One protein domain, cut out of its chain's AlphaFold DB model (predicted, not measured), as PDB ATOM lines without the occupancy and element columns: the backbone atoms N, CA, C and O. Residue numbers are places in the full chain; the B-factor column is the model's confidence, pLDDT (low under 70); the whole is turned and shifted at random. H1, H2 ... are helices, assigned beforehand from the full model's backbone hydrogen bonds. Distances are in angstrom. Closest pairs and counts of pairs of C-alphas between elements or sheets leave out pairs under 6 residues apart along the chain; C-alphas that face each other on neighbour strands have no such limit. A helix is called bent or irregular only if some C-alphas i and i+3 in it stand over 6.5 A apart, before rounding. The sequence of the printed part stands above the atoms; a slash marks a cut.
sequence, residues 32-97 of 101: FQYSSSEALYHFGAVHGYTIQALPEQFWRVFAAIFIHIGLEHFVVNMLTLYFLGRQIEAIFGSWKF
ATOM      1  N   PHE A  32      -8.260  38.179   5.316       95.25
ATOM      2  CA  PHE A  32      -9.077  36.974   5.529       95.25
ATOM      3  C   PHE A  32     -10.592  37.194   5.371       95.25
ATOM      4  O   PHE A  32     -11.339  36.219   5.347       95.25
ATOM      5  N   GLN A  33     -11.055  38.441   5.213       97.25
ATOM      6  CA  GLN A  33     -12.454  38.765   4.910       97.25
ATOM      7  C   GLN A  33     -12.743  38.819   3.400       97.25
ATOM      8  O   GLN A  33     -13.827  39.240   3.001       97.25
ATOM      9  N   TYR A  34     -11.816  38.370   2.545       96.75
ATOM     10  CA  TYR A  34     -11.974  38.324   1.082       96.75
ATOM     11  C   TYR A  34     -13.224  37.576   0.592       96.75
ATOM     12  O   TYR A  34     -13.725  37.860  -0.490       96.75
ATOM     13  N   SER A  35     -13.738  36.629   1.377       96.69
ATOM     14  CA  SER A  35     -14.957  35.870   1.075       96.69
ATOM     15  C   SER A  35     -16.231  36.477   1.678       96.69
ATOM     16  O   SER A  35     -17.301  35.880   1.566       96.69
ATOM     17  N   SER A  36     -16.143  37.642   2.327       97.50
ATOM     18  CA  SER A  36     -17.308  38.346   2.872       97.50
ATOM     19  C   SER A  36     -18.211  38.882   1.761       97.50
ATOM     20  O   SER A  36     -17.761  39.195   0.657       97.50
ATOM     21  N   SER A  37     -19.503  39.040   2.061       96.38
ATOM     22  CA  SER A  37     -20.465  39.627   1.120       96.38
ATOM     23  C   SER A  37     -20.075  41.043   0.691       96.38
ATOM     24  O   SER A  37     -20.306  41.412  -0.456       96.38
ATOM     25  N   GLU A  38     -19.449  41.813   1.583       97.12
ATOM     26  CA  GLU A  38     -18.927  43.148   1.287       97.12
ATOM     27  C   GLU A  38     -17.784  43.086   0.266       97.12
ATOM     28  O   GLU A  38     -17.865  43.737  -0.777       97.12
ATOM     29  N   ALA A  39     -16.768  42.248   0.505       97.69
ATOM     30  CA  ALA A  39     -15.656  42.063  -0.426       97.69
ATOM     31  C   ALA A  39     -16.148  41.636  -1.814       97.69
ATOM     32  O   ALA A  39     -15.796  42.242  -2.826       97.69
ATOM     33  N   LEU A  40     -17.033  40.637  -1.863       97.81
ATOM     34  CA  LEU A  40     -17.633  40.155  -3.107       97.81
ATOM     35  C   LEU A  40     -18.409  41.267  -3.825       97.81
ATOM     36  O   LEU A  40     -18.249  41.451  -5.031       97.81
ATOM     37  N   TYR A  41     -19.215  42.044  -3.096       97.50
ATOM     38  CA  TYR A  41     -19.975  43.155  -3.665       97.50
ATOM     39  C   TYR A  41     -19.068  44.228  -4.276       97.50
ATOM     40  O   TYR A  41     -19.326  44.675  -5.399       97.50
ATOM     41  N   HIS A  42     -17.994  44.622  -3.590       97.19
ATOM     42  CA  HIS A  42     -17.060  45.631  -4.095       97.19
ATOM     43  C   HIS A  42     -16.250  45.154  -5.303       97.19
ATOM     44  O   HIS A  42     -15.981  45.951  -6.198       97.19
ATOM     45  N   PHE A  43     -15.942  43.859  -5.382       97.62
ATOM     46  CA  PHE A  43     -15.265  43.261  -6.535       97.62
ATOM     47  C   PHE A  43     -16.191  42.939  -7.718       97.62
ATOM     48  O   PHE A  43     -15.718  42.503  -8.765       97.62
ATOM     49  N   GLY A  44     -17.494  43.202  -7.596       97.25
ATOM     50  CA  GLY A  44     -18.421  43.129  -8.726       97.25
ATOM     51  C   GLY A  44     -19.386  41.954  -8.698       97.25
ATOM     52  O   GLY A  44     -19.927  41.615  -9.745       97.25
ATOM     53  N   ALA A  45     -19.649  41.354  -7.532       97.38
ATOM     54  CA  ALA A  45     -20.708  40.358  -7.409       97.38
ATOM     55  C   ALA A  45     -22.033  40.894  -7.962       97.38
ATOM     56  O   ALA A  45     -22.381  42.073  -7.796       97.38
ATOM     57  N   VAL A  46     -22.771  40.001  -8.622       97.31
ATOM     58  CA  VAL A  46     -24.095  40.309  -9.156       97.31
ATOM     59  C   VAL A  46     -25.033  40.613  -7.996       97.31
ATOM     60  O   VAL A  46     -25.266  39.778  -7.126       97.31
ATOM     61  N   HIS A  47     -25.610  41.812  -8.019       96.38
ATOM     62  CA  HIS A  47     -26.658  42.217  -7.097       96.38
ATOM     63  C   HIS A  47     -27.825  42.797  -7.896       96.38
ATOM     64  O   HIS A  47     -27.742  43.905  -8.428       96.38
ATOM     65  N   GLY A  48     -28.906  42.017  -8.013       94.81
ATOM     66  CA  GLY A  48     -30.019  42.311  -8.920       94.81
ATOM     67  C   GLY A  48     -30.671  43.668  -8.663       94.81
ATOM     68  O   GLY A  48     -30.891  44.417  -9.610       94.81
ATOM     69  N   TYR A  49     -30.898  44.027  -7.395       96.19
ATOM     70  CA  TYR A  49     -31.449  45.338  -7.042       96.19
ATOM     71  C   TYR A  49     -30.527  46.490  -7.448       96.19
ATOM     72  O   TYR A  49     -31.015  47.493  -7.960       96.19
ATOM     73  N   THR A  50     -29.204  46.340  -7.293       96.62
ATOM     74  CA  THR A  50     -28.243  47.356  -7.754       96.62
ATOM     75  C   THR A  50     -28.317  47.524  -9.266       96.62
ATOM     76  O   THR A  50     -28.375  48.652  -9.728       96.62
ATOM     77  N   ILE A  51     -28.361  46.438 -10.040       97.19
ATOM     78  CA  ILE A  51     -28.425  46.519 -11.511       97.19
ATOM     79  C   ILE A  51     -29.762  47.113 -11.980       97.19
ATOM     80  O   ILE A  51     -29.788  47.888 -12.929       97.19
ATOM     81  N   GLN A  52     -30.872  46.783 -11.314       97.25
ATOM     82  CA  GLN A  52     -32.185  47.356 -11.633       97.25
ATOM     83  C   GLN A  52     -32.250  48.857 -11.332       97.25
ATOM     84  O   GLN A  52     -32.811  49.613 -12.120       97.25
ATOM     85  N   ALA A  53     -31.684  49.287 -10.201       97.81
ATOM     86  CA  ALA A  53     -31.655  50.693  -9.808       97.81
ATOM     87  C   ALA A  53     -30.630  51.514 -10.609       97.81
ATOM     88  O   ALA A  53     -30.858  52.694 -10.861       97.81
ATOM     89  N   LEU A  54     -29.515  50.890 -10.992       97.56
ATOM     90  CA  LEU A  54     -28.362  51.495 -11.657       97.56
ATOM     91  C   LEU A  54     -27.934  50.614 -12.846       97.56
ATOM     92  O   LEU A  54     -27.025  49.786 -12.708       97.56
ATOM     93  N   PRO A  55     -28.590  50.746 -14.015       95.69
ATOM     94  CA  PRO A  55     -28.323  49.898 -15.178       95.69
ATOM     95  C   PRO A  55     -26.871  49.936 -15.667       95.69
ATOM     96  O   PRO A  55     -26.384  48.963 -16.241       95.69
ATOM     97  N   GLU A  56     -26.131  51.015 -15.405       96.69
ATOM     98  CA  GLU A  56     -24.705  51.114 -15.714       96.69
ATOM     99  C   GLU A  56     -23.844  50.117 -14.922       96.69
ATOM    100  O   GLU A  56     -22.720  49.831 -15.322       96.69
ATOM    101  N   GLN A  57     -24.370  49.525 -13.844       97.50
ATOM    102  CA  GLN A  57     -23.719  48.463 -13.066       97.50
ATOM    103  C   GLN A  57     -23.816  47.077 -13.734       97.50
ATOM    104  O   GLN A  57     -23.392  46.083 -13.143       97.50
ATOM    105  N   PHE A  58     -24.339  46.976 -14.963       97.06
ATOM    106  CA  PHE A  58     -24.458  45.709 -15.698       97.06
ATOM    107  C   PHE A  58     -23.116  44.984 -15.904       97.06
ATOM    108  O   PHE A  58     -23.085  43.759 -16.014       97.06
ATOM    109  N   TRP A  59     -21.989  45.706 -15.858       96.81
ATOM    110  CA  TRP A  59     -20.641  45.120 -15.895       96.81
ATOM    111  C   TRP A  59     -20.408  44.051 -14.813       96.81
ATOM    112  O   TRP A  59     -19.580  43.161 -15.006       96.81
ATOM    113  N   ARG A  60     -21.170  44.082 -13.709       97.44
ATOM    114  CA  ARG A  60     -21.141  43.069 -12.641       97.44
ATOM    115  C   ARG A  60     -21.447  41.660 -13.138       97.44
ATOM    116  O   ARG A  60     -20.897  40.706 -12.606       97.44
ATOM    117  N   VAL A  61     -22.283  41.519 -14.170       96.62
ATOM    118  CA  VAL A  61     -22.604  40.210 -14.768       96.62
ATOM    119  C   VAL A  61     -21.348  39.543 -15.327       96.62
ATOM    120  O   VAL A  61     -21.165  38.344 -15.155       96.62
ATOM    121  N   PHE A  62     -20.452  40.328 -15.927       96.38
ATOM    122  CA  PHE A  62     -19.186  39.834 -16.463       96.38
ATOM    123  C   PHE A  62     -18.104  39.739 -15.383       96.38
ATOM    124  O   PHE A  62     -17.381  38.749 -15.317       96.38
ATOM    125  N   ALA A  63     -17.999  40.739 -14.502       96.75
ATOM    126  CA  ALA A  63     -16.993  40.744 -13.438       96.75
ATOM    127  C   ALA A  63     -17.165  39.571 -12.460       96.75
ATOM    128  O   ALA A  63     -16.174  38.996 -12.008       96.75
ATOM    129  N   ALA A  64     -18.410  39.171 -12.182       96.94
ATOM    130  CA  ALA A  64     -18.710  38.073 -11.269       96.94
ATOM    131  C   ALA A  64     -18.166  36.706 -11.721       96.94
ATOM    132  O   ALA A  64     -18.057  35.811 -10.889       96.94
ATOM    133  N   ILE A  65     -17.782  36.545 -12.992       96.69
ATOM    134  CA  ILE A  65     -17.140  35.324 -13.507       96.69
ATOM    135  C   ILE A  65     -15.758  35.103 -12.856       96.69
ATOM    136  O   ILE A  65     -15.318  33.967 -12.690       96.69
ATOM    137  N   PHE A  66     -15.074  36.181 -12.458       97.81
ATOM    138  CA  PHE A  66     -13.684  36.137 -11.989       97.81
ATOM    139  C   PHE A  66     -13.538  36.169 -10.461       97.81
ATOM    140  O   PHE A  66     -12.483  35.812  -9.931       97.81
ATOM    141  N   ILE A  67     -14.575  36.576  -9.727       97.50
ATOM    142  CA  ILE A  67     -14.547  36.629  -8.258       97.50
ATOM    143  C   ILE A  67     -14.915  35.267  -7.671       97.50
ATOM    144  O   ILE A  67     -15.733  34.543  -8.228       97.50
ATOM    145  N   HIS A  68     -14.337  34.911  -6.526       97.06
ATOM    146  CA  HIS A  68     -14.567  33.602  -5.918       97.06
ATOM    147  C   HIS A  68     -14.826  33.730  -4.419       97.06
ATOM    148  O   HIS A  68     -14.095  34.414  -3.702       97.06
ATOM    149  N   ILE A  69     -15.856  33.033  -3.936       94.56
ATOM    150  CA  ILE A  69     -16.136  32.925  -2.507       94.56
ATOM    151  C   ILE A  69     -15.272  31.814  -1.906       94.56
ATOM    152  O   ILE A  69     -15.556  30.633  -2.045       94.56
ATOM    153  N   GLY A  70     -14.187  32.194  -1.236       95.25
ATOM    154  CA  GLY A  70     -13.328  31.243  -0.529       95.25
ATOM    155  C   GLY A  70     -12.338  30.474  -1.415       95.25
ATOM    156  O   GLY A  70     -12.423  30.442  -2.643       95.25
ATOM    157  N   LEU A  71     -11.363  29.854  -0.750       96.31
ATOM    158  CA  LEU A  71     -10.224  29.200  -1.396       96.31
ATOM    159  C   LEU A  71     -10.600  27.904  -2.129       96.31
ATOM    160  O   LEU A  71     -10.083  27.653  -3.211       96.31
ATOM    161  N   GLU A  72     -11.497  27.089  -1.568       97.50
ATOM    162  CA  GLU A  72     -11.924  25.822  -2.180       97.50
ATOM    163  C   GLU A  72     -12.582  26.050  -3.546       97.50
ATOM    164  O   GLU A  72     -12.156  25.469  -4.545       97.50
ATOM    165  N   HIS A  73     -13.567  26.953  -3.604       97.00
ATOM    166  CA  HIS A  73     -14.248  27.306  -4.847       97.00
ATOM    167  C   HIS A  73     -13.274  27.846  -5.895       97.00
ATOM    168  O   HIS A  73     -13.385  27.496  -7.069       97.00
ATOM    169  N   PHE A  74     -12.304  28.667  -5.485       97.94
ATOM    170  CA  PHE A  74     -11.247  29.137  -6.375       97.94
ATOM    171  C   PHE A  74     -10.409  27.974  -6.923       97.94
ATOM    172  O   PHE A  74     -10.303  27.816  -8.135       97.94
ATOM    173  N   VAL A  75      -9.868  27.110  -6.061       98.12
ATOM    174  CA  VAL A  75      -8.993  26.003  -6.483       98.12
ATOM    175  C   VAL A  75      -9.711  25.040  -7.428       98.12
ATOM    176  O   VAL A  75      -9.156  24.682  -8.467       98.12
ATOM    177  N   VAL A  76     -10.947  24.644  -7.110       98.06
ATOM    178  CA  VAL A  76     -11.720  23.726  -7.959       98.06
ATOM    179  C   VAL A  76     -11.985  24.345  -9.331       98.06
ATOM    180  O   VAL A  76     -11.766  23.681 -10.343       98.06
ATOM    181  N   ASN A  77     -12.382  25.619  -9.400       97.88
ATOM    182  CA  ASN A  77     -12.599  26.289 -10.684       97.88
ATOM    183  C   ASN A  77     -11.309  26.445 -11.491       97.88
ATOM    184  O   ASN A  77     -11.321  26.233 -12.700       97.88
ATOM    185  N   MET A  78     -10.185  26.736 -10.840       98.00
ATOM    186  CA  MET A  78      -8.887  26.849 -11.503       98.00
ATOM    187  C   MET A  78      -8.419  25.513 -12.091       98.00
ATOM    188  O   MET A  78      -7.935  25.474 -13.223       98.00
ATOM    189  N   LEU A  79      -8.607  24.403 -11.369       97.75
ATOM    190  CA  LEU A  79      -8.314  23.064 -11.889       97.75
ATOM    191  C   LEU A  79      -9.246  22.706 -13.051       97.75
ATOM    192  O   LEU A  79      -8.776  22.250 -14.095       97.75
ATOM    193  N   THR A  80     -10.547  22.955 -12.903       97.81
ATOM    194  CA  THR A  80     -11.535  22.717 -13.961       97.81
ATOM    195  C   THR A  80     -11.213  23.524 -15.212       97.81
ATOM    196  O   THR A  80     -11.152  22.956 -16.299       97.81
ATOM    197  N   LEU A  81     -10.934  24.821 -15.082       97.31
ATOM    198  CA  LEU A  81     -10.559  25.678 -16.202       97.31
ATOM    199  C   LEU A  81      -9.255  25.202 -16.849       97.31
ATOM    200  O   LEU A  81      -9.173  25.129 -18.070       97.31
ATOM    201  N   TYR A  82      -8.257  24.800 -16.060       96.62
ATOM    202  CA  TYR A  82      -7.010  24.280 -16.612       96.62
ATOM    203  C   TYR A  82      -7.216  22.988 -17.411       96.62
ATOM    204  O   TYR A  82      -6.701  22.869 -18.519       96.62
ATOM    205  N   PHE A  83      -7.962  22.008 -16.894       96.38
ATOM    206  CA  PHE A  83      -8.126  20.726 -17.584       96.38
ATOM    207  C   PHE A  83      -9.215  20.755 -18.659       96.38
ATOM    208  O   PHE A  83      -8.966  20.318 -19.783       96.38
ATOM    209  N   LEU A  84     -10.416  21.236 -18.337       97.62
ATOM    210  CA  LEU A  84     -11.533  21.291 -19.283       97.62
ATOM    211  C   LEU A  84     -11.394  22.456 -20.255       97.62
ATOM    212  O   LEU A  84     -11.622  22.252 -21.441       97.62
ATOM    213  N   GLY A  85     -10.963  23.637 -19.801       97.12
ATOM    214  CA  GLY A  85     -10.766  24.792 -20.686       97.12
ATOM    215  C   GLY A  85      -9.792  24.475 -21.816       97.12
ATOM    216  O   GLY A  85     -10.126  24.672 -22.978       97.12
ATOM    217  N   ARG A  86      -8.660  23.825 -21.509       96.69
ATOM    218  CA  ARG A  86      -7.712  23.363 -22.537       96.69
ATOM    219  C   ARG A  86      -8.326  22.363 -23.514       96.69
ATOM    220  O   ARG A  86      -8.069  22.454 -24.707       96.69
ATOM    221  N   GLN A  87      -9.113  21.403 -23.029       97.25
ATOM    222  CA  GLN A  87      -9.775  20.420 -23.897       97.25
ATOM    223  C   GLN A  87     -10.791  21.091 -24.825       97.25
ATOM    224  O   GLN A  87     -10.801  20.822 -26.023       97.25
ATOM    225  N   ILE A  88     -11.610  21.995 -24.291       97.69
ATOM    226  CA  ILE A  88     -12.612  22.741 -25.056       97.69
ATOM    227  C   ILE A  88     -11.919  23.667 -26.064       97.69
ATOM    228  O   ILE A  88     -12.281  23.670 -27.240       97.69
ATOM    229  N   GLU A  89     -10.874  24.388 -25.659       98.25
ATOM    230  CA  GLU A  89     -10.079  25.237 -26.550       98.25
ATOM    231  C   GLU A  89      -9.411  24.429 -27.674       98.25
ATOM    232  O   GLU A  89      -9.409  24.885 -28.815       98.25
ATOM    233  N   ALA A  90      -8.941  23.204 -27.401       97.44
ATOM    234  CA  ALA A  90      -8.416  22.298 -28.429       97.44
ATOM    235  C   ALA A  90      -9.473  21.919 -29.479       97.44
ATOM    236  O   ALA A  90      -9.171  21.830 -30.667       97.44
ATOM    237  N   ILE A  91     -10.705  21.656 -29.030       97.81
ATOM    238  CA  ILE A  91     -11.802  21.157 -29.870       97.81
ATOM    239  C   ILE A  91     -12.401  22.286 -30.715       97.81
ATOM    240  O   ILE A  91     -12.657  22.110 -31.905       97.81
ATOM    241  N   PHE A  92     -12.649  23.444 -30.102       97.44
ATOM    242  CA  PHE A  92     -13.382  24.542 -30.734       97.44
ATOM    243  C   PHE A  92     -12.473  25.638 -31.307       97.44
ATOM    244  O   PHE A  92     -12.916  26.414 -32.160       97.44
ATOM    245  N   GLY A  93     -11.213  25.698 -30.876       97.31
ATOM    246  CA  GLY A  93     -10.298  26.805 -31.136       97.31
ATOM    247  C   GLY A  93     -10.539  27.996 -30.201       97.31
ATOM    248  O   GLY A  93     -11.651  28.227 -29.719       97.31
ATOM    249  N   SER A  94      -9.492  28.795 -29.986       97.38
ATOM    250  CA  SER A  94      -9.452  29.885 -28.999       97.38
ATOM    251  C   SER A  94     -10.610  30.879 -29.103       97.38
ATOM    252  O   SER A  94     -11.243  31.187 -28.100       97.38
ATOM    253  N   TRP A  95     -10.940  31.355 -30.308       97.19
ATOM    254  CA  TRP A  95     -11.997  32.362 -30.479       97.19
ATOM    255  C   TRP A  95     -13.390  31.845 -30.101       97.19
ATOM    256  O   TRP A  95     -14.153  32.537 -29.434       97.19
ATOM    257  N   LYS A  96     -13.723  30.612 -30.500       97.69
ATOM    258  CA  LYS A  96     -15.024  30.014 -30.172       97.69
ATOM    259  C   LYS A  96     -15.108  29.646 -28.697       97.69
ATOM    260  O   LYS A  96     -16.168  29.809 -28.106       97.69
ATOM    261  N   PHE A  97     -14.000  29.191 -28.110       97.94
ATOM    262  CA  PHE A  97     -13.928  28.965 -26.672       97.94
ATOM    263  C   PHE A  97     -14.146  30.265 -25.889       97.94
ATOM    264  O   PHE A  97     -14.949  30.264 -24.969       97.94
TER     265      PHE A  97
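What this domain is: This is residues 32 to 97 of the 101 residues of the protein "Rhomboid protease GluP" of Streptococcus cristatus (UniProt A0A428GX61). Picture a flat, open arch: one leg is the long helix H4, and the other is a loose group of three short helices, H1, H2 and H3, with residues 64 to 69 leading across to the start of H4. At the far end of H4 the small helix H5 folds back on it, and residues 78 to 84 of H4 stand free. The printed part has 66 residues, with five named helices in the order H1 to H5 and no named strand; the class is all helix. The whole is loose, with a radius of gyration of the C-alphas of 14.9 A and spans of 41 by 30 by 12 A.

How they stand to each other: Start at H1, residues 37 to 42, which touches no helix. H2, residues 48 to 53, and H3, residues 55 to 63, only just touch, with 3 pairs of C-alphas within 8 A, and only at the corner by their link; the closest C-alphas, of Ile 51 and Gln 57, are 5.3 A apart. These two run opposite ways at a shallow tilt of 28 degrees. H4, residues 70 to 92, is apart from H1, H2 and H3 and has a kink of 30 degrees near residue 86. With residues 85 to 89 alone it touches H5, residues 94 to 97; the closest C-alphas, of Glu 89 and Phe 97, are 5.4 A apart. In H1 and H2 every O i to N i+4 pair is within hydrogen-bond range; in H4 18 of 19 are, in H3 1 of 5 beside 5 of 6 O i to N i+3 pairs, and H5 is too short for such a pair.

Where its parts are: Find C-alpha 37 at (-20.465, 39.627, 1.120), where H1 begins its 8.7 A; H2 spans 8.6 A. H3 runs 14.7 A and is irregular, with C-alphas 56 and 59 7.2 A apart. From C-alpha 70 at (-13.328, 31.243, -0.529), H4 runs 30.9 A; H5, 5.1 A long, ends at C-alpha 97, (-13.928, 28.965, -26.672).

The domain as a whole: Look at Ala 53 and Ala 90 for the two C-alphas farthest apart, 41.1 A. The printed part has no cut; the link from H3 to H4 is short, the others are tight, and no printed residue is under 70 in pLDDT.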